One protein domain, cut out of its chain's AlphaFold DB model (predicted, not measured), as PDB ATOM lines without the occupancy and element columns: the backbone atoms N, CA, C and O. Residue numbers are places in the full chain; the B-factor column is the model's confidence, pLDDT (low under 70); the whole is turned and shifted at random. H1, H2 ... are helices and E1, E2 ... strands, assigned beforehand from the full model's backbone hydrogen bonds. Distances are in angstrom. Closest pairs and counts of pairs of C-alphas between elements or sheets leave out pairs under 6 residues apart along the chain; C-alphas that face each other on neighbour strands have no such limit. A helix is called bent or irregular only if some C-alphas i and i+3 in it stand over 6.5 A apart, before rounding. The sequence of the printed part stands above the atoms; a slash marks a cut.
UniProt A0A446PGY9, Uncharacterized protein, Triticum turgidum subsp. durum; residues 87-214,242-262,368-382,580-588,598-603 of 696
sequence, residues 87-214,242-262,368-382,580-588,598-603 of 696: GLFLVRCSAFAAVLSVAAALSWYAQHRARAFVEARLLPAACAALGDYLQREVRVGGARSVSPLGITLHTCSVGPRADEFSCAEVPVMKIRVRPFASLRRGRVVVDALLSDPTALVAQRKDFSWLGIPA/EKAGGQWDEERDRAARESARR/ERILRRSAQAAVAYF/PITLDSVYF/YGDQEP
ATOM      1  N   GLY A  87      42.026  72.746 -33.238       75.00
ATOM      2  CA  GLY A  87      42.139  72.510 -31.795       75.00
ATOM      3  C   GLY A  87      40.787  72.487 -31.071       75.00
ATOM      4  O   GLY A  87      40.515  71.573 -30.293       75.00
ATOM      5  N   LEU A  88      39.886  73.432 -31.362       81.25
ATOM      6  CA  LEU A  88      38.532  73.446 -30.792       81.25
ATOM      7  C   LEU A  88      37.677  72.264 -31.283       81.25
ATOM      8  O   LEU A  88      36.819  71.779 -30.541       81.25
ATOM      9  N   PHE A  89      37.900  71.783 -32.508       76.62
ATOM     10  CA  PHE A  89      37.284  70.556 -33.011       76.62
ATOM     11  C   PHE A  89      37.798  69.330 -32.243       76.62
ATOM     12  O   PHE A  89      36.983  68.563 -31.735       76.62
ATOM     13  N   LEU A  90      39.115  69.198 -32.044       82.44
ATOM     14  CA  LEU A  90      39.715  68.121 -31.247       82.44
ATOM     15  C   LEU A  90      39.226  68.123 -29.789       82.44
ATOM     16  O   LEU A  90      38.852  67.069 -29.278       82.44
ATOM     17  N   VAL A  91      39.134  69.287 -29.135       87.44
ATOM     18  CA  VAL A  91      38.579  69.411 -27.771       87.44
ATOM     19  C   VAL A  91      37.112  68.972 -27.719       87.44
ATOM     20  O   VAL A  91      36.714  68.256 -26.799       87.44
ATOM     21  N   ARG A  92      36.299  69.332 -28.721       86.94
ATOM     22  CA  ARG A  92      34.898  68.883 -28.815       86.94
ATOM     23  C   ARG A  92      34.796  67.379 -29.057       86.94
ATOM     24  O   ARG A  92      34.024  66.719 -28.371       86.94
ATOM     25  N   CYS A  93      35.585  66.827 -29.976       87.00
ATOM     26  CA  CYS A  93      35.640  65.389 -30.239       87.00
ATOM     27  C   CYS A  93      36.106  64.599 -29.007       87.00
ATOM     28  O   CYS A  93      35.514  63.568 -28.702       87.00
ATOM     29  N   SER A  94      37.081  65.115 -28.252       92.06
ATOM     30  CA  SER A  94      37.517  64.551 -26.968       92.06
ATOM     31  C   SER A  94      36.389  64.557 -25.929       92.06
ATOM     32  O   SER A  94      36.088  63.519 -25.341       92.06
ATOM     33  N   ALA A  95      35.672  65.676 -25.769       92.88
ATOM     34  CA  ALA A  95      34.520  65.755 -24.869       92.88
ATOM     35  C   ALA A  95      33.384  64.789 -25.268       92.88
ATOM     36  O   ALA A  95      32.821  64.111 -24.409       92.88
ATOM     37  N   PHE A  96      33.076  64.664 -26.565       91.81
ATOM     38  CA  PHE A  96      32.107  63.676 -27.053       91.81
ATOM     39  C   PHE A  96      32.584  62.236 -26.823       91.81
ATOM     40  O   PHE A  96      31.794  61.412 -26.364       91.81
ATOM     41  N   ALA A  97      33.859  61.928 -27.073       93.69
ATOM     42  CA  ALA A  97      34.436  60.610 -26.819       93.69
ATOM     43  C   ALA A  97      34.413  60.248 -25.324       93.69
ATOM     44  O   ALA A  97      34.057  59.124 -24.978       93.69
ATOM     45  N   ALA A  98      34.702  61.200 -24.432       95.19
ATOM     46  CA  ALA A  98      34.606  61.012 -22.987       95.19
ATOM     47  C   ALA A  98      33.161  60.713 -22.541       95.19
ATOM     48  O   ALA A  98      32.927  59.738 -21.828       95.19
ATOM     49  N   VAL A  99      32.176  61.487 -23.017       95.38
ATOM     50  CA  VAL A  99      30.750  61.252 -22.715       95.38
ATOM     51  C   VAL A  99      30.272  59.900 -23.258       95.38
ATOM     52  O   VAL A  99      29.571  59.175 -22.552       95.38
ATOM     53  N   LEU A 100      30.672  59.524 -24.477       94.69
ATOM     54  CA  LEU A 100      30.338  58.222 -25.066       94.69
ATOM     55  C   LEU A 100      31.017  57.058 -24.327       94.69
ATOM     56  O   LEU A 100      30.376  56.032 -24.117       94.69
ATOM     57  N   SER A 101      32.263  57.227 -23.881       94.81
ATOM     58  CA  SER A 101      32.993  56.240 -23.074       94.81
ATOM     59  C   SER A 101      32.313  56.006 -21.721       94.81
ATOM     60  O   SER A 101      32.010  54.866 -21.368       94.81
ATOM     61  N   VAL A 102      31.947  57.078 -21.005       95.88
ATOM     62  CA  VAL A 102      31.183  56.990 -19.747       95.88
ATOM     63  C   VAL A 102      29.815  56.335 -19.976       95.88
ATOM     64  O   VAL A 102      29.426  55.446 -19.220       95.88
ATOM     65  N   ALA A 103      29.099  56.702 -21.044       93.81
ATOM     66  CA  ALA A 103      27.818  56.084 -21.387       93.81
ATOM     67  C   ALA A 103      27.951  54.585 -21.728       93.81
ATOM     68  O   ALA A 103      27.089  53.791 -21.342       93.81
ATOM     69  N   ALA A 104      29.030  54.180 -22.404       92.25
ATOM     70  CA  ALA A 104      29.330  52.782 -22.705       92.25
ATOM     71  C   ALA A 104      29.679  51.987 -21.436       92.25
ATOM     72  O   ALA A 104      29.098  50.925 -21.212       92.25
ATOM     73  N   ALA A 105      30.541  52.522 -20.566       94.38
ATOM     74  CA  ALA A 105      30.916  51.900 -19.296       94.38
ATOM     75  C   ALA A 105      29.706  51.708 -18.365       94.38
ATOM     76  O   ALA A 105      29.498  50.616 -17.831       94.38
ATOM     77  N   LEU A 106      28.849  52.729 -18.235       92.88
ATOM     78  CA  LEU A 106      27.591  52.641 -17.486       92.88
ATOM     79  C   LEU A 106      26.626  51.615 -18.097       92.88
ATOM     80  O   LEU A 106      26.003  50.848 -17.365       92.88
ATOM     81  N   SER A 107      26.524  51.559 -19.429       89.56
ATOM     82  CA  SER A 107      25.681  50.577 -20.129       89.56
ATOM     83  C   SER A 107      26.171  49.141 -19.924       89.56
ATOM     84  O   SER A 107      25.357  48.240 -19.727       89.56
ATOM     85  N   TRP A 108      27.488  48.929 -19.940       90.69
ATOM     86  CA  TRP A 108      28.125  47.636 -19.691       90.69
ATOM     87  C   TRP A 108      27.929  47.181 -18.237       90.69
ATOM     88  O   TRP A 108      27.422  46.082 -18.004       90.69
ATOM     89  N   TYR A 109      28.206  48.055 -17.263       93.19
ATOM     90  CA  TYR A 109      27.952  47.787 -15.844       93.19
ATOM     91  C   TYR A 109      26.472  47.469 -15.576       93.19
ATOM     92  O   TYR A 109      26.154  46.493 -14.892       93.19
ATOM     93  N   ALA A 110      25.550  48.240 -16.167       90.00
ATOM     94  CA  ALA A 110      24.116  47.998 -16.048       90.00
ATOM     95  C   ALA A 110      23.698  46.644 -16.650       90.00
ATOM     96  O   ALA A 110      22.900  45.939 -16.038       90.00
ATOM     97  N   GLN A 111      24.255  46.241 -17.799       88.56
ATOM     98  CA  GLN A 111      23.993  44.923 -18.395       88.56
ATOM     99  C   GLN A 111      24.524  43.778 -17.523       88.56
ATOM    100  O   GLN A 111      23.795  42.810 -17.301       88.56
ATOM    101  N   HIS A 112      25.736  43.895 -16.970       88.44
ATOM    102  CA  HIS A 112      26.291  42.892 -16.053       88.44
ATOM    103  C   HIS A 112      25.471  42.774 -14.761       88.44
ATOM    104  O   HIS A 112      25.089  41.667 -14.377       88.44
ATOM    105  N   ARG A 113      25.124  43.898 -14.120       90.00
ATOM    106  CA  ARG A 113      24.311  43.904 -12.891       90.00
ATOM    107  C   ARG A 113      22.884  43.405 -13.140       90.00
ATOM    108  O   ARG A 113      22.349  42.668 -12.316       90.00
ATOM    109  N   ALA A 114      22.287  43.741 -14.287       89.56
ATOM    110  CA  ALA A 114      20.985  43.213 -14.688       89.56
ATOM    111  C   ALA A 114      21.039  41.704 -14.972       89.56
ATOM    112  O   ALA A 114      20.143  40.987 -14.539       89.56
ATOM    113  N   ARG A 115      22.090  41.201 -15.635       89.50
ATOM    114  CA  ARG A 115      22.288  39.761 -15.848       89.50
ATOM    115  C   ARG A 115      22.392  39.004 -14.523       89.50
ATOM    116  O   ARG A 115      21.634  38.061 -14.325       89.50
ATOM    117  N   ALA A 116      23.249  39.459 -13.608       88.12
ATOM    118  CA  ALA A 116      23.409  38.836 -12.294       88.12
ATOM    119  C   ALA A 116      22.092  38.819 -11.495       88.12
ATOM    120  O   ALA A 116      21.729  37.793 -10.926       88.12
ATOM    121  N   PHE A 117      21.323  39.915 -11.507       89.00
ATOM    122  CA  PHE A 117      19.997  39.960 -10.875       89.00
ATOM    123  C   PHE A 117      18.989  39.002 -11.534       89.00
ATOM    124  O   PHE A 117      18.205  38.348 -10.842       89.00
ATOM    125  N   VAL A 118      19.005  38.904 -12.868       89.00
ATOM    126  CA  VAL A 118      18.131  37.988 -13.609       89.00
ATOM    127  C   VAL A 118      18.448  36.537 -13.245       89.00
ATOM    128  O   VAL A 118      17.540  35.808 -12.859       89.00
ATOM    129  N   GLU A 119      19.716  36.135 -13.304       89.94
ATOM    130  CA  GLU A 119      20.146  34.757 -13.037       89.94
ATOM    131  C   GLU A 119      19.991  34.364 -11.556       89.94
ATOM    132  O   GLU A 119      19.529  33.261 -11.279       89.94
ATOM    133  N   ALA A 120      20.288  35.261 -10.607       88.25
ATOM    134  CA  ALA A 120      20.251  34.949  -9.175       88.25
ATOM    135  C   ALA A 120      18.879  35.128  -8.494       88.25
ATOM    136  O   ALA A 120      18.644  34.520  -7.453       88.25
ATOM    137  N   ARG A 121      17.981  35.979  -9.021       85.88
ATOM    138  CA  ARG A 121      16.672  36.258  -8.386       85.88
ATOM    139  C   ARG A 121      15.478  36.108  -9.324       85.88
ATOM    140  O   ARG A 121      14.516  35.442  -8.952       85.88
ATOM    141  N   LEU A 122      15.512  36.694 -10.525       86.88
ATOM    142  CA  LEU A 122      14.323  36.709 -11.395       86.88
ATOM    143  C   LEU A 122      13.973  35.322 -11.947       86.88
ATOM    144  O   LEU A 122      12.811  34.927 -11.885       86.88
ATOM    145  N   LEU A 123      14.952  34.595 -12.496       87.69
ATOM    146  CA  LEU A 123      14.703  33.289 -13.109       87.69
ATOM    147  C   LEU A 123      14.301  32.228 -12.071       87.69
ATOM    148  O   LEU A 123      13.287  31.583 -12.320       87.69
ATOM    149  N   PRO A 124      14.965  32.075 -10.903       88.12
ATOM    150  CA  PRO A 124      14.531  31.111  -9.889       88.12
ATOM    151  C   PRO A 124      13.114  31.385  -9.366       88.12
ATOM    152  O   PRO A 124      12.291  30.474  -9.340       88.12
ATOM    153  N   ALA A 125      12.791  32.642  -9.033       85.50
ATOM    154  CA  ALA A 125      11.466  33.006  -8.522       85.50
ATOM    155  C   ALA A 125      10.354  32.810  -9.570       85.50
ATOM    156  O   ALA A 125       9.287  32.286  -9.254       85.50
ATOM    157  N   ALA A 126      10.610  33.175 -10.832       85.50
ATOM    158  CA  ALA A 126       9.672  32.918 -11.924       85.50
ATOM    159  C   ALA A 126       9.526  31.416 -12.221       85.50
ATOM    160  O   ALA A 126       8.433  30.966 -12.550       85.50
ATOM    161  N   CYS A 127      10.604  30.636 -12.097       86.56
ATOM    162  CA  CYS A 127      10.597  29.191 -12.311       86.56
ATOM    163  C   CYS A 127       9.763  28.464 -11.246       86.56
ATOM    164  O   CYS A 127       8.964  27.605 -11.608       86.56
ATOM    165  N   ALA A 128       9.894  28.853  -9.971       85.56
ATOM    166  CA  ALA A 128       9.063  28.348  -8.878       85.56
ATOM    167  C   ALA A 128       7.581  28.694  -9.096       85.56
ATOM    168  O   ALA A 128       6.765  27.795  -9.260       85.56
ATOM    169  N   ALA A 129       7.249  29.981  -9.255       86.31
ATOM    170  CA  ALA A 129       5.862  30.423  -9.424       86.31
ATOM    171  C   ALA A 129       5.170  29.832 -10.673       86.31
ATOM    172  O   ALA A 129       3.964  29.582 -10.656       86.31
ATOM    173  N   LEU A 130       5.912  29.585 -11.762       84.69
ATOM    174  CA  LEU A 130       5.399  28.860 -12.931       84.69
ATOM    175  C   LEU A 130       5.242  27.358 -12.665       84.69
ATOM    176  O   LEU A 130       4.300  26.763 -13.183       84.69
ATOM    177  N   GLY A 131       6.136  26.749 -11.885       84.94
ATOM    178  CA  GLY A 131       6.035  25.348 -11.484       84.94
ATOM    179  C   GLY A 131       4.812  25.083 -10.608       84.94
ATOM    180  O   GLY A 131       4.039  24.173 -10.910       84.94
ATOM    181  N   ASP A 132       4.585  25.942  -9.611       87.44
ATOM    182  CA  ASP A 132       3.422  25.901  -8.720       87.44
ATOM    183  C   ASP A 132       2.113  26.085  -9.508       87.44
ATOM    184  O   ASP A 132       1.192  25.275  -9.399       87.44
ATOM    185  N   TYR A 133       2.046  27.111 -10.368       84.38
ATOM    186  CA  TYR A 133       0.854  27.414 -11.170       84.38
ATOM    187  C   TYR A 133       0.521  26.323 -12.202       84.38
ATOM    188  O   TYR A 133      -0.649  26.025 -12.435       84.38
ATOM    189  N   LEU A 134       1.533  25.721 -12.838       79.81
ATOM    190  CA  LEU A 134       1.337  24.649 -13.823       79.81
ATOM    191  C   LEU A 134       1.231  23.251 -13.192       79.81
ATOM    192  O   LEU A 134       0.897  22.302 -13.909       79.81
ATOM    193  N   GLN A 135       1.532  23.131 -11.893       86.19
ATOM    194  CA  GLN A 135       1.697  21.878 -11.147       86.19
ATOM    195  C   GLN A 135       2.699  20.924 -11.832       86.19
ATOM    196  O   GLN A 135       2.437  19.731 -11.992       86.19
ATOM    197  N   ARG A 136       3.829  21.465 -12.315       86.44
ATOM    198  CA  ARG A 136       4.831  20.756 -13.141       86.44
ATOM    199  C   ARG A 136       6.252  21.224 -12.860       86.44
ATOM    200  O   ARG A 136       6.489  22.380 -12.530       86.44
ATOM    201  N   GLU A 137       7.221  20.354 -13.133       87.69
ATOM    202  CA  GLU A 137       8.641  20.698 -13.052       87.69
ATOM    203  C   GLU A 137       9.090  21.598 -14.227       87.69
ATOM    204  O   GLU A 137       9.607  21.131 -15.249       87.69
ATOM    205  N   VAL A 138       8.908  22.908 -14.080       89.75
ATOM    206  CA  VAL A 138       9.520  23.915 -14.956       89.75
ATOM    207  C   VAL A 138      11.012  24.042 -14.619       89.75
ATOM    208  O   VAL A 138      11.390  24.064 -13.452       89.75
ATOM    209  N   ARG A 139      11.871  24.155 -15.641       89.62
ATOM    210  CA  ARG A 139      13.288  24.538 -15.510       89.62
ATOM    211  C   ARG A 139      13.613  25.626 -16.532       89.62
ATOM    212  O   ARG A 139      13.534  25.375 -17.734       89.62
ATOM    213  N   VAL A 140      13.991  26.820 -16.081       87.75
ATOM    214  CA  VAL A 140      14.329  27.956 -16.958       87.75
ATOM    215  C   VAL A 140      15.849  28.093 -17.086       87.75
ATOM    216  O   VAL A 140      16.548  28.203 -16.083       87.75
ATOM    217  N   GLY A 141      16.364  28.094 -18.318       85.62
ATOM    218  CA  GLY A 141      17.796  28.241 -18.592       85.62
ATOM    219  C   GLY A 141      18.326  29.653 -18.310       85.62
ATOM    220  O   GLY A 141      17.591  30.635 -18.419       85.62
ATOM    221  N   GLY A 142      19.622  29.757 -17.990       88.50
ATOM    222  CA  GLY A 142      20.299  31.021 -17.657       88.50
ATOM    223  C   GLY A 142      20.232  32.103 -18.747       88.50
ATOM    224  O   GLY A 142      19.852  31.853 -19.896       88.50
ATOM    225  N   ALA A 143      20.618  33.334 -18.406       89.38
ATOM    226  CA  ALA A 143      20.436  34.498 -19.269       89.38
ATOM    227  C   ALA A 143      21.578  34.646 -20.288       89.38
ATOM    228  O   ALA A 143      22.588  35.306 -20.044       89.38
ATOM    229  N   ARG A 144      21.376  34.100 -21.493       88.19
ATOM    230  CA  ARG A 144      22.301  34.232 -22.633       88.19
ATOM    231  C   ARG A 144      22.610  35.693 -22.993       88.19
ATOM    232  O   ARG A 144      23.720  35.994 -23.420       88.19
ATOM    233  N   SER A 145      21.634  36.596 -22.864       86.69
ATOM    234  CA  SER A 145      21.844  38.048 -22.987       86.69
ATOM    235  C   SER A 145      20.718  38.840 -22.318       86.69
ATOM    236  O   SER A 145      19.556  38.429 -22.359       86.69
ATOM    237  N   VAL A 146      21.050  40.000 -21.745       88.69
ATOM    238  CA  VAL A 146      20.078  40.969 -21.211       88.69
ATOM    239  C   VAL A 146      20.221  42.287 -21.970       88.69
ATOM    240  O   VAL A 146      21.319  42.812 -22.131       88.69
ATOM    241  N   SER A 147      19.101  42.821 -22.450       85.50
ATOM    242  CA  SER A 147      19.002  44.055 -23.228       85.50
ATOM    243  C   SER A 147      17.863  44.926 -22.677       85.50
ATOM    244  O   SER A 147      16.850  44.379 -22.238       85.50
ATOM    245  N   PRO A 148      17.933  46.269 -22.776       79.62
ATOM    246  CA  PRO A 148      16.820  47.154 -22.409       79.62
ATOM    247  C   PRO A 148      15.491  46.855 -23.131       79.62
ATOM    248  O   PRO A 148      14.436  47.310 -22.697       79.62
ATOM    249  N   LEU A 149      15.531  46.103 -24.238       84.69
ATOM    250  CA  LEU A 149      14.359  45.701 -25.023       84.69
ATOM    251  C   LEU A 149      14.009  44.206 -24.900       84.69
ATOM    252  O   LEU A 149      13.104  43.745 -25.600       84.69
ATOM    253  N   GLY A 150      14.697  43.428 -24.058       87.69
ATOM    254  CA  GLY A 150      14.408  42.001 -23.903       87.69
ATOM    255  C   GLY A 150      15.519  41.153 -23.285       87.69
ATOM    256  O   GLY A 150      16.661  41.580 -23.159       87.69
ATOM    257  N   ILE A 151      15.183  39.910 -22.948       91.88
ATOM    258  CA  ILE A 151      16.093  38.910 -22.377       91.88
ATOM    259  C   ILE A 151      16.121  37.704 -23.321       91.88
ATOM    260  O   ILE A 151      15.074  37.296 -23.828       91.88
ATOM    261  N   THR A 152      17.294  37.118 -23.567       93.00
ATOM    262  CA  THR A 152      17.399  35.785 -24.183       93.00
ATOM    263  C   THR A 152      17.878  34.777 -23.157       93.00
ATOM    264  O   THR A 152      18.868  35.023 -22.473       93.00
ATOM    265  N   LEU A 153      17.207  33.637 -23.112       93.25
ATOM    266  CA  LEU A 153      17.444  32.531 -22.198       93.25
ATOM    267  C   LEU A 153      18.041  31.344 -22.961       93.25
ATOM    268  O   LEU A 153      17.821  31.198 -24.169       93.25
ATOM    269  N   HIS A 154      18.806  30.523 -22.248       91.50
ATOM    270  CA  HIS A 154      19.248  29.204 -22.700       91.50
ATOM    271  C   HIS A 154      18.088  28.182 -22.663       91.50
ATOM    272  O   HIS A 154      16.927  28.561 -22.490       91.50
ATOM    273  N   THR A 155      18.409  26.898 -22.832       90.62
ATOM    274  CA  THR A 155      17.490  25.752 -22.786       90.62
ATOM    275  C   THR A 155      16.505  25.847 -21.622       90.62
ATOM    276  O   THR A 155      16.870  25.717 -20.455       90.62
ATOM    277  N   CYS A 156      15.235  26.075 -21.947       91.25
ATOM    278  CA  CYS A 156      14.123  26.037 -21.000       91.25
ATOM    279  C   CYS A 156      13.350  24.733 -21.209       91.25
ATOM    280  O   CYS A 156      13.130  24.346 -22.354       91.25
ATOM    281  N   SER A 157      12.896  24.071 -20.146       91.25
ATOM    282  CA  SER A 157      12.051  22.875 -20.253       91.25
ATOM    283  C   SER A 157      10.851  22.928 -19.313       91.25
ATOM    284  O   SER A 157      10.903  23.546 -18.250       91.25
ATOM    285  N   VAL A 158       9.781  22.244 -19.704       91.50
ATOM    286  CA  VAL A 158       8.608  21.969 -18.874       91.50
ATOM    287  C   VAL A 158       8.473  20.457 -18.778       91.50
ATOM    288  O   VAL A 158       8.423  19.765 -19.796       91.50
ATOM    289  N   GLY A 159       8.494  19.949 -17.550       87.75
ATOM    290  CA  GLY A 159       8.394  18.528 -17.255       87.75
ATOM    291  C   GLY A 159       6.979  17.960 -17.378       87.75
ATOM    292  O   GLY A 159       6.008  18.715 -17.496       87.75
ATOM    293  N   PRO A 160       6.871  16.623 -17.314       86.88
ATOM    294  CA  PRO A 160       5.597  15.921 -17.349       86.88
ATOM    295  C   PRO A 160       4.737  16.297 -16.138       86.88
ATOM    296  O   PRO A 160       5.255  16.503 -15.040       86.88
ATOM    297  N   ARG A 161       3.413  16.330 -16.323       82.75
ATOM    298  CA  ARG A 161       2.454  16.241 -15.209       82.75
ATOM    299  C   ARG A 161       2.069  14.775 -15.001       82.75
ATOM    300  O   ARG A 161       2.050  14.010 -15.966       82.75
ATOM    301  N   ALA A 162       1.763  14.399 -13.762       73.12
ATOM    302  CA  ALA A 162       1.573  13.007 -13.336       73.12
ATOM    303  C   ALA A 162       0.399  12.257 -14.007       73.12
ATOM    304  O   ALA A 162       0.278  11.053 -13.835       73.12
ATOM    305  N   ASP A 163      -0.461  12.954 -14.751       73.19
ATOM    306  CA  ASP A 163      -1.728  12.468 -15.313       73.19
ATOM    307  C   ASP A 163      -1.860  12.668 -16.840       73.19
ATOM    308  O   ASP A 163      -2.920  12.406 -17.409       73.19
ATOM    309  N   GLU A 164      -0.836  13.223 -17.495       77.19
ATOM    310  CA  GLU A 164      -0.829  13.476 -18.949       77.19
ATOM    311  C   GLU A 164       0.564  13.429 -19.597       77.19
ATOM    312  O   GLU A 164       0.665  13.668 -20.796       77.19
ATOM    313  N   PHE A 165       1.633  13.217 -18.816       87.69
ATOM    314  CA  PHE A 165       3.040  12.998 -19.221       87.69
ATOM    315  C   PHE A 165       3.669  14.021 -20.192       87.69
ATOM    316  O   PHE A 165       4.823  13.889 -20.592       87.69
ATOM    317  N   SER A 166       2.945  15.085 -20.528       89.31
ATOM    318  CA  SER A 166       3.263  15.996 -21.624       89.31
ATOM    319  C   SER A 166       4.393  16.953 -21.248       89.31
ATOM    320  O   SER A 166       4.364  17.585 -20.189       89.31
ATOM    321  N   CYS A 167       5.387  17.051 -22.131       91.19
ATOM    322  CA  CYS A 167       6.712  17.626 -21.888       91.19
ATOM    323  C   CYS A 167       7.096  18.623 -22.989       91.19
ATOM    324  O   CYS A 167       6.697  18.464 -24.140       91.19
ATOM    325  N   ALA A 168       7.947  19.605 -22.689       92.00
ATOM    326  CA  ALA A 168       8.495  20.506 -23.706       92.00
ATOM    327  C   ALA A 168       9.927  20.964 -23.398       92.00
ATOM    328  O   ALA A 168      10.316  21.077 -22.237       92.00
ATOM    329  N   GLU A 169      10.686  21.292 -24.441       92.81
ATOM    330  CA  GLU A 169      11.998  21.937 -24.372       92.81
ATOM    331  C   GLU A 169      12.121  23.009 -25.460       92.81
ATOM    332  O   GLU A 169      11.740  22.808 -26.612       92.81
ATOM    333  N   VAL A 170      12.671  24.164 -25.095       93.56
ATOM    334  CA  VAL A 170      12.931  25.290 -25.991       93.56
ATOM    335  C   VAL A 170      14.421  25.632 -25.905       93.56
ATOM    336  O   VAL A 170      14.838  26.206 -24.895       93.56
ATOM    337  N   PRO A 171      15.232  25.307 -26.931       91.06
ATOM    338  CA  PRO A 171      16.676  25.555 -26.928       91.06
ATOM    339  C   PRO A 171      17.067  27.022 -26.718       91.06
ATOM    340  O   PRO A 171      18.041  27.311 -26.020       91.06
ATOM    341  N   VAL A 172      16.307  27.962 -27.298       92.12
ATOM    342  CA  VAL A 172      16.483  29.404 -27.076       92.12
ATOM    343  C   VAL A 172      15.124  30.095 -26.978       92.12
ATOM    344  O   VAL A 172      14.330  30.083 -27.919       92.12
ATOM    345  N   MET A 173      14.886  30.771 -25.854       93.62
ATOM    346  CA  MET A 173      13.691  31.587 -25.619       93.62
ATOM    347  C   MET A 173      14.067  33.070 -25.527       93.62
ATOM    348  O   MET A 173      14.960  33.456 -24.775       93.62
ATOM    349  N   LYS A 174      13.386  33.929 -26.289       94.69
ATOM    350  CA  LYS A 174      13.624  35.377 -26.339       94.69
ATOM    351  C   LYS A 174      12.379  36.161 -25.938       94.69
ATOM    352  O   LYS A 174      11.412  36.248 -26.688       94.69
ATOM    353  N   ILE A 175      12.450  36.791 -24.775       93.62
ATOM    354  CA  ILE A 175      11.445  37.712 -24.244       93.62
ATOM    355  C   ILE A 175      11.748  39.109 -24.805       93.62
ATOM    356  O   ILE A 175      12.888  39.564 -24.719       93.62
ATOM    357  N   ARG A 176      10.768  39.807 -25.391       93.56
ATOM    358  CA  ARG A 176      10.927  41.153 -25.976       93.56
ATOM    359  C   ARG A 176       9.900  42.127 -25.417       93.56
ATOM    360  O   ARG A 176       8.705  41.893 -25.541       93.56
ATOM    361  N   VAL A 177      10.344  43.263 -24.893       92.19
ATOM    362  CA  VAL A 177       9.447  44.360 -24.498       92.19
ATOM    363  C   VAL A 177       8.974  45.110 -25.750       92.19
ATOM    364  O   VAL A 177       9.735  45.288 -26.704       92.19
ATOM    365  N   ARG A 178       7.721  45.580 -25.753       90.12
ATOM    366  CA  ARG A 178       7.121  46.425 -26.801       90.12
ATOM    367  C   ARG A 178       6.909  47.853 -26.257       90.12
ATOM    368  O   ARG A 178       5.820  48.131 -25.746       90.12
ATOM    369  N   PRO A 179       7.879  48.791 -26.345       88.88
ATOM    370  CA  PRO A 179       7.790  50.085 -25.651       88.88
ATOM    371  C   PRO A 179       6.540  50.900 -26.008       88.88
ATOM    372  O   PRO A 179       5.791  51.308 -25.126       88.88
ATOM    373  N   PHE A 180       6.238  51.053 -27.301       87.56
ATOM    374  CA  PHE A 180       5.071  51.819 -27.761       87.56
ATOM    375  C   PHE A 180       3.724  51.176 -27.401       87.56
ATOM    376  O   PHE A 180       2.750  51.890 -27.169       87.56
ATOM    377  N   ALA A 181       3.648  49.843 -27.328       85.06
ATOM    378  CA  ALA A 181       2.448  49.163 -26.841       85.06
ATOM    379  C   ALA A 181       2.312  49.304 -25.316       85.06
ATOM    380  O   ALA A 181       1.205  49.495 -24.820       85.06
ATOM    381  N   SER A 182       3.440  49.289 -24.598       87.25
ATOM    382  CA  SER A 182       3.488  49.470 -23.144       87.25
ATOM    383  C   SER A 182       3.004  50.860 -22.733       87.25
ATOM    384  O   SER A 182       2.105  50.983 -21.904       87.25
ATOM    385  N   LEU A 183       3.513  51.904 -23.399       87.38
ATOM    386  CA  LEU A 183       3.063  53.289 -23.235       87.38
ATOM    387  C   LEU A 183       1.551  53.423 -23.484       87.38
ATOM    388  O   LEU A 183       0.831  53.934 -22.632       87.38
ATOM    389  N   ARG A 184       1.046  52.880 -24.603       85.88
ATOM    390  CA  ARG A 184      -0.387  52.940 -24.960       85.88
ATOM    391  C   ARG A 184      -1.313  52.180 -24.005       85.88
ATOM    392  O   ARG A 184      -2.478  52.547 -23.906       85.88
ATOM    393  N   ARG A 185      -0.840  51.114 -23.346       81.69
ATOM    394  CA  ARG A 185      -1.640  50.313 -22.395       81.69
ATOM    395  C   ARG A 185      -1.418  50.690 -20.927       81.69
ATOM    396  O   ARG A 185      -2.140  50.186 -20.072       81.69
ATOM    397  N   GLY A 186      -0.426  51.525 -20.615       83.69
ATOM    398  CA  GLY A 186      -0.051  51.874 -19.239       83.69
ATOM    399  C   GLY A 186       0.476  50.697 -18.403       83.69
ATOM    400  O   GLY A 186       0.460  50.775 -17.177       83.69
ATOM    401  N   ARG A 187       0.907  49.611 -19.056       88.06
ATOM    402  CA  ARG A 187       1.360  48.329 -18.478       88.06
ATOM    403  C   ARG A 187       2.569  47.832 -19.270       88.06
ATOM    404  O   ARG A 187       2.733  48.244 -20.416       88.06
ATOM    405  N   VAL A 188       3.409  46.953 -18.727       88.25
ATOM    406  CA  VAL A 188       4.551  46.418 -19.495       88.25
ATOM    407  C   VAL A 188       4.029  45.370 -20.483       88.25
ATOM    408  O   VAL A 188       3.407  44.391 -20.078       88.25
ATOM    409  N   VAL A 189       4.245  45.579 -21.781       90.62
ATOM    410  CA  VAL A 189       3.761  44.697 -22.858       90.62
ATOM    411  C   VAL A 189       4.931  43.939 -23.467       90.62
ATOM    412  O   VAL A 189       5.936  44.544 -23.847       90.62
ATOM    413  N   VAL A 190       4.791  42.619 -23.574       93.00
ATOM    414  CA  VAL A 190       5.876  41.685 -23.891       93.00
ATOM    415  C   VAL A 190       5.455  40.710 -24.995       93.00
ATOM    416  O   VAL A 190       4.333  40.214 -24.986       93.00
ATOM    417  N   ASP A 191       6.354  40.407 -25.930       94.44
ATOM    418  CA  ASP A 191       6.279  39.225 -26.798       94.44
ATOM    419  C   ASP A 191       7.254  38.146 -26.299       94.44
ATOM    420  O   ASP A 191       8.358  38.469 -25.856       94.44
ATOM    421  N   ALA A 192       6.905  36.872 -26.464       95.06
ATOM    422  CA  ALA A 192       7.858  35.764 -26.404       95.06
ATOM    423  C   ALA A 192       8.152  35.238 -27.819       95.06
ATOM    424  O   ALA A 192       7.277  35.222 -28.683       95.06
ATOM    425  N   LEU A 193       9.385  34.802 -28.059       94.94
ATOM    426  CA  LEU A 193       9.833  34.164 -29.295       94.94
ATOM    427  C   LEU A 193      10.608  32.894 -28.933       94.94
ATOM    428  O   LEU A 193      11.603  32.968 -28.214       94.94
ATOM    429  N   LEU A 194      10.134  31.749 -29.413       94.81
ATOM    430  CA  LEU A 194      10.678  30.421 -29.152       94.81
ATOM    431  C   LEU A 194      11.364  29.916 -30.426       94.81
ATOM    432  O   LEU A 194      10.712  29.783 -31.466       94.81
ATOM    433  N   SER A 195      12.666  29.655 -30.357       93.06
ATOM    434  CA  SER A 195      13.428  29.076 -31.466       93.06
ATOM    435  C   SER A 195      13.578  27.575 -31.262       93.06
ATOM    436  O   SER A 195      13.981  27.135 -30.185       93.06
ATOM    437  N   ASP A 196      13.211  26.825 -32.300       92.31
ATOM    438  CA  ASP A 196      13.305  25.370 -32.417       92.31
ATOM    439  C   ASP A 196      12.668  24.584 -31.242       92.31
ATOM    440  O   ASP A 196      13.260  23.627 -30.736       92.31
ATOM    441  N   PRO A 197      11.458  24.965 -30.761       93.75
ATOM    442  CA  PRO A 197      10.827  24.295 -29.630       93.75
ATOM    443  C   PRO A 197      10.431  22.859 -29.985       93.75
ATOM    444  O   PRO A 197       9.747  22.610 -30.979       93.75
ATOM    445  N   THR A 198      10.820  21.914 -29.136       92.62
ATOM    446  CA  THR A 198      10.361  20.525 -29.188       92.62
ATOM    447  C   THR A 198       9.292  20.332 -28.115       92.62
ATOM    448  O   THR A 198       9.544  20.636 -26.950       92.62
ATOM    449  N   ALA A 199       8.103  19.845 -28.465       92.31
ATOM    450  CA  ALA A 199       7.048  19.579 -27.483       92.31
ATOM    451  C   ALA A 199       6.349  18.248 -27.756       92.31
ATOM    452  O   ALA A 199       6.053  17.927 -28.903       92.31
ATOM    453  N   LEU A 200       6.077  17.506 -26.687       90.88
ATOM    454  CA  LEU A 200       5.349  16.247 -26.665       90.88
ATOM    455  C   LEU A 200       4.037  16.443 -25.912       90.88
ATOM    456  O   LEU A 200       4.042  16.708 -24.708       90.88
ATOM    457  N   VAL A 201       2.927  16.270 -26.619       88.75
ATOM    458  CA  VAL A 201       1.602  16.088 -26.025       88.75
ATOM    459  C   VAL A 201       1.329  14.590 -25.991       88.75
ATOM    460  O   VAL A 201       1.441  13.924 -27.018       88.75
ATOM    461  N   ALA A 202       0.981  14.051 -24.828       85.56
ATOM    462  CA  ALA A 202       0.563  12.663 -24.676       85.56
ATOM    463  C   ALA A 202      -0.923  12.592 -24.302       85.56
ATOM    464  O   ALA A 202      -1.431  13.360 -23.483       85.56
ATOM    465  N   GLN A 203      -1.632  11.675 -24.952       80.44
ATOM    466  CA  GLN A 203      -3.061  11.461 -24.777       80.44
ATOM    467  C   GLN A 203      -3.375  10.904 -23.384       80.44
ATOM    468  O   GLN A 203      -2.806   9.906 -22.944       80.44
ATOM    469  N   ARG A 204      -4.347  11.524 -22.709       78.69
ATOM    470  CA  ARG A 204      -4.901  11.033 -21.438       78.69
ATOM    471  C   ARG A 204      -5.867   9.871 -21.699       78.69
ATOM    472  O   ARG A 204      -6.624   9.910 -22.674       78.69
ATOM    473  N   LYS A 205      -5.877   8.878 -20.800       76.50
ATOM    474  CA  LYS A 205      -6.751   7.684 -20.844       76.50
ATOM    475  C   LYS A 205      -8.236   8.026 -21.032       76.50
ATOM    476  O   LYS A 205      -8.954   7.323 -21.736       76.50
ATOM    477  N   ASP A 206      -8.680   9.118 -20.414       68.81
ATOM    478  CA  ASP A 206     -10.073   9.581 -20.391       68.81
ATOM    479  C   ASP A 206     -10.537  10.311 -21.669       68.81
ATOM    480  O   ASP A 206     -11.676  10.769 -21.722       68.81
ATOM    481  N   PHE A 207      -9.671  10.450 -22.683       65.12
ATOM    482  CA  PHE A 207      -9.897  11.220 -23.920       65.12
ATOM    483  C   PHE A 207     -10.250  12.713 -23.735       65.12
ATOM    484  O   PHE A 207     -10.478  13.402 -24.731       65.12
ATOM    485  N   SER A 208     -10.220  13.250 -22.510       57.59
ATOM    486  CA  SER A 208     -10.684  14.609 -22.154       57.59
ATOM    487  C   SER A 208     -10.122  15.725 -23.046       57.59
ATOM    488  O   SER A 208     -10.835  16.650 -23.436       57.59
ATOM    489  N   TRP A 209      -8.847  15.610 -23.421       57.44
ATOM    490  CA  TRP A 209      -8.121  16.538 -24.293       57.44
ATOM    491  C   TRP A 209      -8.707  16.687 -25.714       57.44
ATOM    492  O   TRP A 209      -8.464  17.708 -26.354       57.44
ATOM    493  N   LEU A 210      -9.495  15.720 -26.207       51.38
ATOM    494  CA  LEU A 210     -10.192  15.811 -27.500       51.38
ATOM    495  C   LEU A 210     -11.472  16.662 -27.438       51.38
ATOM    496  O   LEU A 210     -12.131  16.846 -28.459       51.38
ATOM    497  N   GLY A 211     -11.885  17.123 -26.251       45.00
ATOM    498  CA  GLY A 211     -13.207  17.723 -26.046       45.00
ATOM    499  C   GLY A 211     -14.360  16.715 -26.155       45.00
ATOM    500  O   GLY A 211     -15.523  17.105 -26.086       45.00
ATOM    501  N   ILE A 212     -14.050  15.421 -26.299       46.88
ATOM    502  CA  ILE A 212     -14.999  14.336 -26.065       46.88
ATOM    503  C   ILE A 212     -15.177  14.267 -24.544       46.88
ATOM    504  O   ILE A 212     -14.198  13.985 -23.849       46.88
ATOM    505  N   PRO A 213     -16.374  14.540 -23.994       44.09
ATOM    506  CA  PRO A 213     -16.583  14.384 -22.568       44.09
ATOM    507  C   PRO A 213     -16.406  12.909 -22.207       44.09
ATOM    508  O   PRO A 213     -17.021  12.033 -22.826       44.09
ATOM    509  N   ALA A 214     -15.600  12.638 -21.178       45.44
ATOM    510  CA  ALA A 214     -15.669  11.358 -20.489       45.44
ATOM    511  C   ALA A 214     -17.141  11.114 -20.095       45.44
ATOM    512  O   ALA A 214     -17.815  12.067 -19.690       45.44
ATOM    513  N   GLU A 242     -20.316  -3.685 -24.221       84.56
ATOM    514  CA  GLU A 242     -19.772  -3.287 -22.918       84.56
ATOM    515  C   GLU A 242     -18.560  -4.146 -22.551       84.56
ATOM    516  O   GLU A 242     -17.511  -3.603 -22.216       84.56
ATOM    517  N   LYS A 243     -18.661  -5.473 -22.714       86.88
ATOM    518  CA  LYS A 243     -17.542  -6.394 -22.495       86.88
ATOM    519  C   LYS A 243     -16.394  -6.156 -23.480       86.88
ATOM    520  O   LYS A 243     -15.249  -6.124 -23.049       86.88
ATOM    521  N   ALA A 244     -16.685  -5.938 -24.766       82.81
ATOM    522  CA  ALA A 244     -15.660  -5.590 -25.752       82.81
ATOM    523  C   ALA A 244     -14.978  -4.248 -25.428       82.81
ATOM    524  O   ALA A 244     -13.759  -4.156 -25.509       82.81
ATOM    525  N   GLY A 245     -15.743  -3.236 -24.998       81.19
ATOM    526  CA  GLY A 245     -15.204  -1.947 -24.557       81.19
ATOM    527  C   GLY A 245     -14.273  -2.082 -23.352       81.19
ATOM    528  O   GLY A 245     -13.149  -1.604 -23.410       81.19
ATOM    529  N   GLY A 246     -14.691  -2.812 -22.311       81.62
ATOM    530  CA  GLY A 246     -13.838  -3.099 -21.152       81.62
ATOM    531  C   GLY A 246     -12.559  -3.854 -21.528       81.62
ATOM    532  O   GLY A 246     -11.474  -3.473 -21.103       81.62
ATOM    533  N   GLN A 247     -12.660  -4.857 -22.408       83.69
ATOM    534  CA  GLN A 247     -11.494  -5.581 -22.924       83.69
ATOM    535  C   GLN A 247     -10.546  -4.677 -23.730       83.69
ATOM    536  O   GLN A 247      -9.333  -4.817 -23.598       83.69
ATOM    537  N   TRP A 248     -11.062  -3.735 -24.525       79.56
ATOM    538  CA  TRP A 248     -10.239  -2.743 -25.227       79.56
ATOM    539  C   TRP A 248      -9.615  -1.718 -24.274       79.56
ATOM    540  O   TRP A 248      -8.470  -1.326 -24.475       79.56
ATOM    541  N   ASP A 249     -10.314  -1.300 -23.219       82.12
ATOM    542  CA  ASP A 249      -9.760  -0.401 -22.200       82.12
ATOM    543  C   ASP A 249      -8.634  -1.081 -21.398       82.12
ATOM    544  O   ASP A 249      -7.571  -0.486 -21.217       82.12
ATOM    545  N   GLU A 250      -8.806  -2.350 -21.007       86.62
ATOM    546  CA  GLU A 250      -7.745  -3.179 -20.414       86.62
ATOM    547  C   GLU A 250      -6.553  -3.382 -21.364       86.62
ATOM    548  O   GLU A 250      -5.397  -3.334 -20.938       86.62
ATOM    549  N   GLU A 251      -6.809  -3.623 -22.655       87.75
ATOM    550  CA  GLU A 251      -5.760  -3.833 -23.653       87.75
ATOM    551  C   GLU A 251      -4.956  -2.549 -23.909       87.75
ATOM    552  O   GLU A 251      -3.727  -2.603 -23.975       87.75
ATOM    553  N   ARG A 252      -5.616  -1.385 -23.977       84.12
ATOM    554  CA  ARG A 252      -4.951  -0.079 -24.126       84.12
ATOM    555  C   ARG A 252      -4.166   0.309 -22.871       84.12
ATOM    556  O   ARG A 252      -3.038   0.773 -23.002       84.12
ATOM    557  N   ASP A 253      -4.681   0.043 -21.668       87.88
ATOM    558  CA  ASP A 253      -3.924   0.194 -20.412       87.88
ATOM    559  C   ASP A 253      -2.685  -0.715 -20.356       87.88
ATOM    560  O   ASP A 253      -1.626  -0.318 -19.856       87.88
ATOM    561  N   ARG A 254      -2.797  -1.948 -20.867       90.38
ATOM    562  CA  ARG A 254      -1.674  -2.888 -20.968       90.38
ATOM    563  C   ARG A 254      -0.626  -2.373 -21.956       90.38
ATOM    564  O   ARG A 254       0.535  -2.254 -21.576       90.38
ATOM    565  N   ALA A 255      -1.043  -1.974 -23.157       89.19
ATOM    566  CA  ALA A 255      -0.170  -1.424 -24.193       89.19
ATOM    567  C   ALA A 255       0.498  -0.099 -23.778       89.19
ATOM    568  O   ALA A 255       1.673   0.113 -24.074       89.19
ATOM    569  N   ALA A 256      -0.201   0.776 -23.047       88.88
ATOM    570  CA  ALA A 256       0.346   2.043 -22.554       88.88
ATOM    571  C   ALA A 256       1.448   1.815 -21.507       88.88
ATOM    572  O   ALA A 256       2.522   2.416 -21.589       88.88
ATOM    573  N   ARG A 257       1.214   0.892 -20.567       90.56
ATOM    574  CA  ARG A 257       2.203   0.436 -19.580       90.56
ATOM    575  C   ARG A 257       3.400  -0.247 -20.242       90.56
ATOM    576  O   ARG A 257       4.538   0.025 -19.874       90.56
ATOM    577  N   GLU A 258       3.159  -1.126 -21.210       92.12
ATOM    578  CA  GLU A 258       4.202  -1.857 -21.937       92.12
ATOM    579  C   GLU A 258       5.078  -0.909 -22.772       92.12
ATOM    580  O   GLU A 258       6.304  -0.982 -22.699       92.12
ATOM    581  N   SER A 259       4.466   0.052 -23.470       91.06
ATOM    582  CA  SER A 259       5.163   1.104 -24.223       91.06
ATOM    583  C   SER A 259       5.957   2.043 -23.313       91.06
ATOM    584  O   SER A 259       7.091   2.391 -23.631       91.06
ATOM    585  N   ALA A 260       5.415   2.410 -22.145       91.31
ATOM    586  CA  ALA A 260       6.142   3.194 -21.147       91.31
ATOM    587  C   ALA A 260       7.357   2.426 -20.587       91.31
ATOM    588  O   ALA A 260       8.449   2.988 -20.519       91.31
ATOM    589  N   ARG A 261       7.196   1.133 -20.253       91.25
ATOM    590  CA  ARG A 261       8.276   0.259 -19.748       91.25
ATOM    591  C   ARG A 261       9.348  -0.051 -20.805       91.25
ATOM    592  O   ARG A 261      10.517  -0.147 -20.445       91.25
ATOM    593  N   ARG A 262       8.994  -0.166 -22.093       89.69
ATOM    594  CA  ARG A 262       9.966  -0.271 -23.208       89.69
ATOM    595  C   ARG A 262      10.639   1.059 -23.562       89.69
ATOM    596  O   ARG A 262      11.720   1.050 -24.143       89.69
ATOM    597  N   GLU A 368      14.619  12.939 -28.002       87.94
ATOM    598  CA  GLU A 368      14.922  11.725 -27.234       87.94
ATOM    599  C   GLU A 368      14.886  11.996 -25.721       87.94
ATOM    600  O   GLU A 368      14.279  11.241 -24.960       87.94
ATOM    601  N   ARG A 369      15.460  13.125 -25.279       88.25
ATOM    602  CA  ARG A 369      15.454  13.538 -23.866       88.25
ATOM    603  C   ARG A 369      14.034  13.816 -23.352       88.25
ATOM    604  O   ARG A 369      13.714  13.445 -22.223       88.25
ATOM    605  N   ILE A 370      13.167  14.397 -24.184       91.44
ATOM    606  CA  ILE A 370      11.734  14.588 -23.910       91.44
ATOM    607  C   ILE A 370      10.993  13.247 -23.820       91.44
ATOM    608  O   ILE A 370      10.282  13.017 -22.842       91.44
ATOM    609  N   LEU A 371      11.171  12.358 -24.802       91.38
ATOM    610  CA  LEU A 371      10.493  11.059 -24.854       91.38
ATOM    611  C   LEU A 371      10.886  10.179 -23.661       91.38
ATOM    612  O   LEU A 371      10.014   9.617 -23.000       91.38
ATOM    613  N   ARG A 372      12.175  10.156 -23.299       91.62
ATOM    614  CA  ARG A 372      12.679   9.465 -22.104       91.62
ATOM    615  C   ARG A 372      12.074  10.016 -20.808       91.62
ATOM    616  O   ARG A 372      11.614   9.232 -19.983       91.62
ATOM    617  N   ARG A 373      12.024  11.346 -20.637       91.56
ATOM    618  CA  ARG A 373      11.434  11.998 -19.447       91.56
ATOM    619  C   ARG A 373       9.926  11.733 -19.336       91.56
ATOM    620  O   ARG A 373       9.424  11.517 -18.237       91.56
ATOM    621  N   SER A 374       9.218  11.698 -20.467       92.50
ATOM    622  CA  SER A 374       7.800  11.330 -20.537       92.50
ATOM    623  C   SER A 374       7.567   9.864 -20.167       92.50
ATOM    624  O   SER A 374       6.673   9.583 -19.373       92.50
ATOM    625  N   ALA A 375       8.370   8.937 -20.702       92.50
ATOM    626  CA  ALA A 375       8.253   7.508 -20.411       92.50
ATOM    627  C   ALA A 375       8.508   7.212 -18.927       92.50
ATOM    628  O   ALA A 375       7.732   6.496 -18.303       92.50
ATOM    629  N   GLN A 376       9.531   7.836 -18.330       92.06
ATOM    630  CA  GLN A 376       9.827   7.711 -16.898       92.06
ATOM    631  C   GLN A 376       8.652   8.154 -16.009       92.06
ATOM    632  O   GLN A 376       8.337   7.478 -15.033       92.06
ATOM    633  N   ALA A 377       7.965   9.247 -16.359       91.38
ATOM    634  CA  ALA A 377       6.784   9.694 -15.618       91.38
ATOM    635  C   ALA A 377       5.562   8.778 -15.812       91.38
ATOM    636  O   ALA A 377       4.808   8.570 -14.864       91.38
ATOM    637  N   ALA A 378       5.387   8.202 -17.005       91.06
ATOM    638  CA  ALA A 378       4.333   7.224 -17.267       91.06
ATOM    639  C   ALA A 378       4.563   5.908 -16.502       91.06
ATOM    640  O   ALA A 378       3.630   5.385 -15.896       91.06
ATOM    641  N   VAL A 379       5.804   5.405 -16.456       91.94
ATOM    642  CA  VAL A 379       6.181   4.231 -15.644       91.94
ATOM    643  C   VAL A 379       5.870   4.475 -14.165       91.94
ATOM    644  O   VAL A 379       5.120   3.699 -13.577       91.94
ATOM    645  N   ALA A 380       6.337   5.595 -13.600       90.38
ATOM    646  CA  ALA A 380       6.086   5.939 -12.200       90.38
ATOM    647  C   ALA A 380       4.584   6.083 -11.872       90.38
ATOM    648  O   ALA A 380       4.150   5.710 -10.786       90.38
ATOM    649  N   TYR A 381       3.765   6.583 -12.807       89.75
ATOM    650  CA  TYR A 381       2.308   6.620 -12.643       89.75
ATOM    651  C   TYR A 381       1.696   5.214 -12.541       89.75
ATOM    652  O   TYR A 381       0.919   4.958 -11.621       89.75
ATOM    653  N   PHE A 382       2.070   4.288 -13.431       89.25
ATOM    654  CA  PHE A 382       1.564   2.913 -13.375       89.25
ATOM    655  C   PHE A 382       2.052   2.158 -12.127       89.25
ATOM    656  O   PHE A 382       1.275   1.416 -11.534       89.25
ATOM    657  N   PRO A 580       2.452  45.713 -13.607       75.38
ATOM    658  CA  PRO A 580       1.683  44.698 -14.316       75.38
ATOM    659  C   PRO A 580       2.310  44.401 -15.684       75.38
ATOM    660  O   PRO A 580       2.262  45.224 -16.605       75.38
ATOM    661  N   ILE A 581       2.892  43.206 -15.809       82.12
ATOM    662  CA  ILE A 581       3.426  42.652 -17.058       82.12
ATOM    663  C   ILE A 581       2.296  41.930 -17.805       82.12
ATOM    664  O   ILE A 581       1.437  41.290 -17.204       82.12
ATOM    665  N   THR A 582       2.277  42.054 -19.130       87.62
ATOM    666  CA  THR A 582       1.268  41.460 -20.015       87.62
ATOM    667  C   THR A 582       1.924  40.842 -21.245       87.62
ATOM    668  O   THR A 582       2.716  41.494 -21.929       87.62
ATOM    669  N   LEU A 583       1.586  39.585 -21.533       90.69
ATOM    670  CA  LEU A 583       2.042  38.852 -22.711       90.69
ATOM    671  C   LEU A 583       1.074  39.120 -23.873       90.69
ATOM    672  O   LEU A 583      -0.119  38.850 -23.779       90.69
ATOM    673  N   ASP A 584       1.584  39.692 -24.958       91.31
ATOM    674  CA  ASP A 584       0.812  40.122 -26.132       91.31
ATOM    675  C   ASP A 584       0.750  39.015 -27.193       91.31
ATOM    676  O   ASP A 584      -0.307  38.709 -27.751       91.31
ATOM    677  N   SER A 585       1.899  38.383 -27.443       93.31
ATOM    678  CA  SER A 585       2.002  37.223 -28.322       93.31
ATOM    679  C   SER A 585       3.201  36.326 -28.017       93.31
ATOM    680  O   SER A 585       4.253  36.798 -27.590       93.31
ATOM    681  N   VAL A 586       3.046  35.034 -28.300       95.19
ATOM    682  CA  VAL A 586       4.128  34.045 -28.391       95.19
ATOM    683  C   VAL A 586       4.327  33.716 -29.866       95.19
ATOM    684  O   VAL A 586       3.357  33.420 -30.555       95.19
ATOM    685  N   TYR A 587       5.557  33.740 -30.360       95.69
ATOM    686  CA  TYR A 587       5.924  33.274 -31.698       95.69
ATOM    687  C   TYR A 587       6.793  32.029 -31.566       95.69
ATOM    688  O   TYR A 587       7.629  31.970 -30.665       95.69
ATOM    689  N   PHE A 588       6.632  31.064 -32.464       94.81
ATOM    690  CA  PHE A 588       7.498  29.890 -32.537       94.81
ATOM    691  C   PHE A 588       7.905  29.601 -33.979       94.81
ATOM    692  O   PHE A 588       7.128  29.818 -34.911       94.81
ATOM    693  N   TYR A 598      -2.554   7.131 -26.478       83.19
ATOM    694  CA  TYR A 598      -2.566   6.303 -25.267       83.19
ATOM    695  C   TYR A 598      -2.583   4.821 -25.647       83.19
ATOM    696  O   TYR A 598      -3.591   4.306 -26.125       83.19
ATOM    697  N   GLY A 599      -1.441   4.161 -25.451       81.00
ATOM    698  CA  GLY A 599      -1.175   2.804 -25.934       81.00
ATOM    699  C   GLY A 599      -0.155   2.736 -27.074       81.00
ATOM    700  O   GLY A 599       0.325   1.645 -27.366       81.00
ATOM    701  N   ASP A 600       0.213   3.871 -27.681       84.25
ATOM    702  CA  ASP A 600       1.239   3.931 -28.726       84.25
ATOM    703  C   ASP A 600       2.661   3.930 -28.130       84.25
ATOM    704  O   ASP A 600       2.918   4.536 -27.086       84.25
ATOM    705  N   GLN A 601       3.611   3.307 -28.839       84.19
ATOM    706  CA  GLN A 601       5.048   3.417 -28.549       84.19
ATOM    707  C   GLN A 601       5.738   4.527 -29.370       84.19
ATOM    708  O   GLN A 601       6.768   5.055 -28.946       84.19
ATOM    709  N   GLU A 602       5.173   4.907 -30.521       85.44
ATOM    710  CA  GLU A 602       5.723   5.923 -31.430       85.44
ATOM    711  C   GLU A 602       4.853   7.191 -31.471       85.44
ATOM    712  O   GLU A 602       3.657   7.104 -31.778       85.44
ATOM    713  N   PRO A 603       5.427   8.384 -31.225       85.50
ATOM    714  CA  PRO A 603       4.712   9.641 -31.375       85.50
ATOM    715  C   PRO A 603       4.519  10.007 -32.854       85.50
ATOM    716  O   PRO A 603       5.414   9.853 -33.683       85.50
TER     717      PRO A 603
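This is residues 87 to 214, 242 to 262, 368 to 382, 580 to 588 and 598 to 603 of the 696 residues of an uncharacterized protein of Triticum turgidum subsp. durum (UniProt A0A446PGY9). A long, thin model: a twisted five-strand sheet (E1, E2, E5, E6, E8) is joined end to end with a small three-strand sheet (E3, E4, E7), three stretches of chain bending sharply from one to the other. At one end the long helix H1 grazes the large sheet and sticks out with residues 87 to 106; at the other, H4 covers the small sheet and H3 packs on H4, sticking out with residues 242 to 248. The printed part has 179 residues, with four named helices and eight named strands in the order H1 E1 E2 E3 E4 E5 H2 E6 E7 H3 H4 E8. The large sheet, order E1 E2 E5 E6 E8, is mixed; the small one, order E3 E4 E7, is antiparallel; the class is mixed, helices and strands. The whole is extended, with a radius of gyration of the C-alphas of 24.4 A and spans of 98 by 35 by 25 A.

H1, residues 87 to 134, begins at C-alpha 87 (42.139, 72.510, -31.795). By its hydrogen bonds it was assigned as one helix, but it is bent: C-alphas 120 and 123 are 7.0 A apart. Its arms are H1a, residues 87 to 120, 49.0 A long, and H1b, residues 123 to 134, 15.9 A. Then come E1, 143 to 147; E2, 150 to 153; E3, 156 to 158; E4, 167 to 170; E5, 172 to 177, 16.7 A; H2, 179 to 185; E6, 188 to 195, 22.9 A; E7, 198 to 202; H3, 242 to 262, 29.9 A; H4, 368 to 382, 21.2 A; and E8, 581 to 588, 20.5 A, ending at C-alpha 588 (7.498, 29.890, -32.537).

H1a grazes the large sheet, Arg 115 and Val 146 of E1 having the closest C-alphas, 5.9 A. E1 and E2 form a hairpin, with N 147 and O 150 2.8 A apart, within hydrogen-bond range, as are N 151 and O 175 of E2 and E5, 2.9 A, N 174 and O 193 of E5 and E6, 2.8 A, and N 190 and O 582 of parallel E6 and E8, 2.9 A. E2 runs on into E3 at 71 degrees, E4 into E5 at 70 degrees and E6 into E7 at 90 degrees. H4 is on the small sheet, making two layers, at a height of 9.2 A. H3 touches H4 with residues 257 to 261 alone, at a steep tilt of 51 degrees, opposite ways; the closest C-alphas are those of Ala 260 and Ala 375, 4.9 A. In H1a, H1b, H2, H3 and H4 every O i to N i+4 pair is within hydrogen-bond range.

The C-alphas farthest apart, those of Gly 87 and Lys 243, are 99.4 A apart. Four cuts leave C-alpha gaps of 15.4 A from 214 to 242, 13.6 A from 262 to 368, 41.8 A from 382 to 580 and 26.7 A from 588 to 598. Of the links printed whole, none is long. Mean pLDDT of the printed part is 86.7; residues 206 to 214 are under 70.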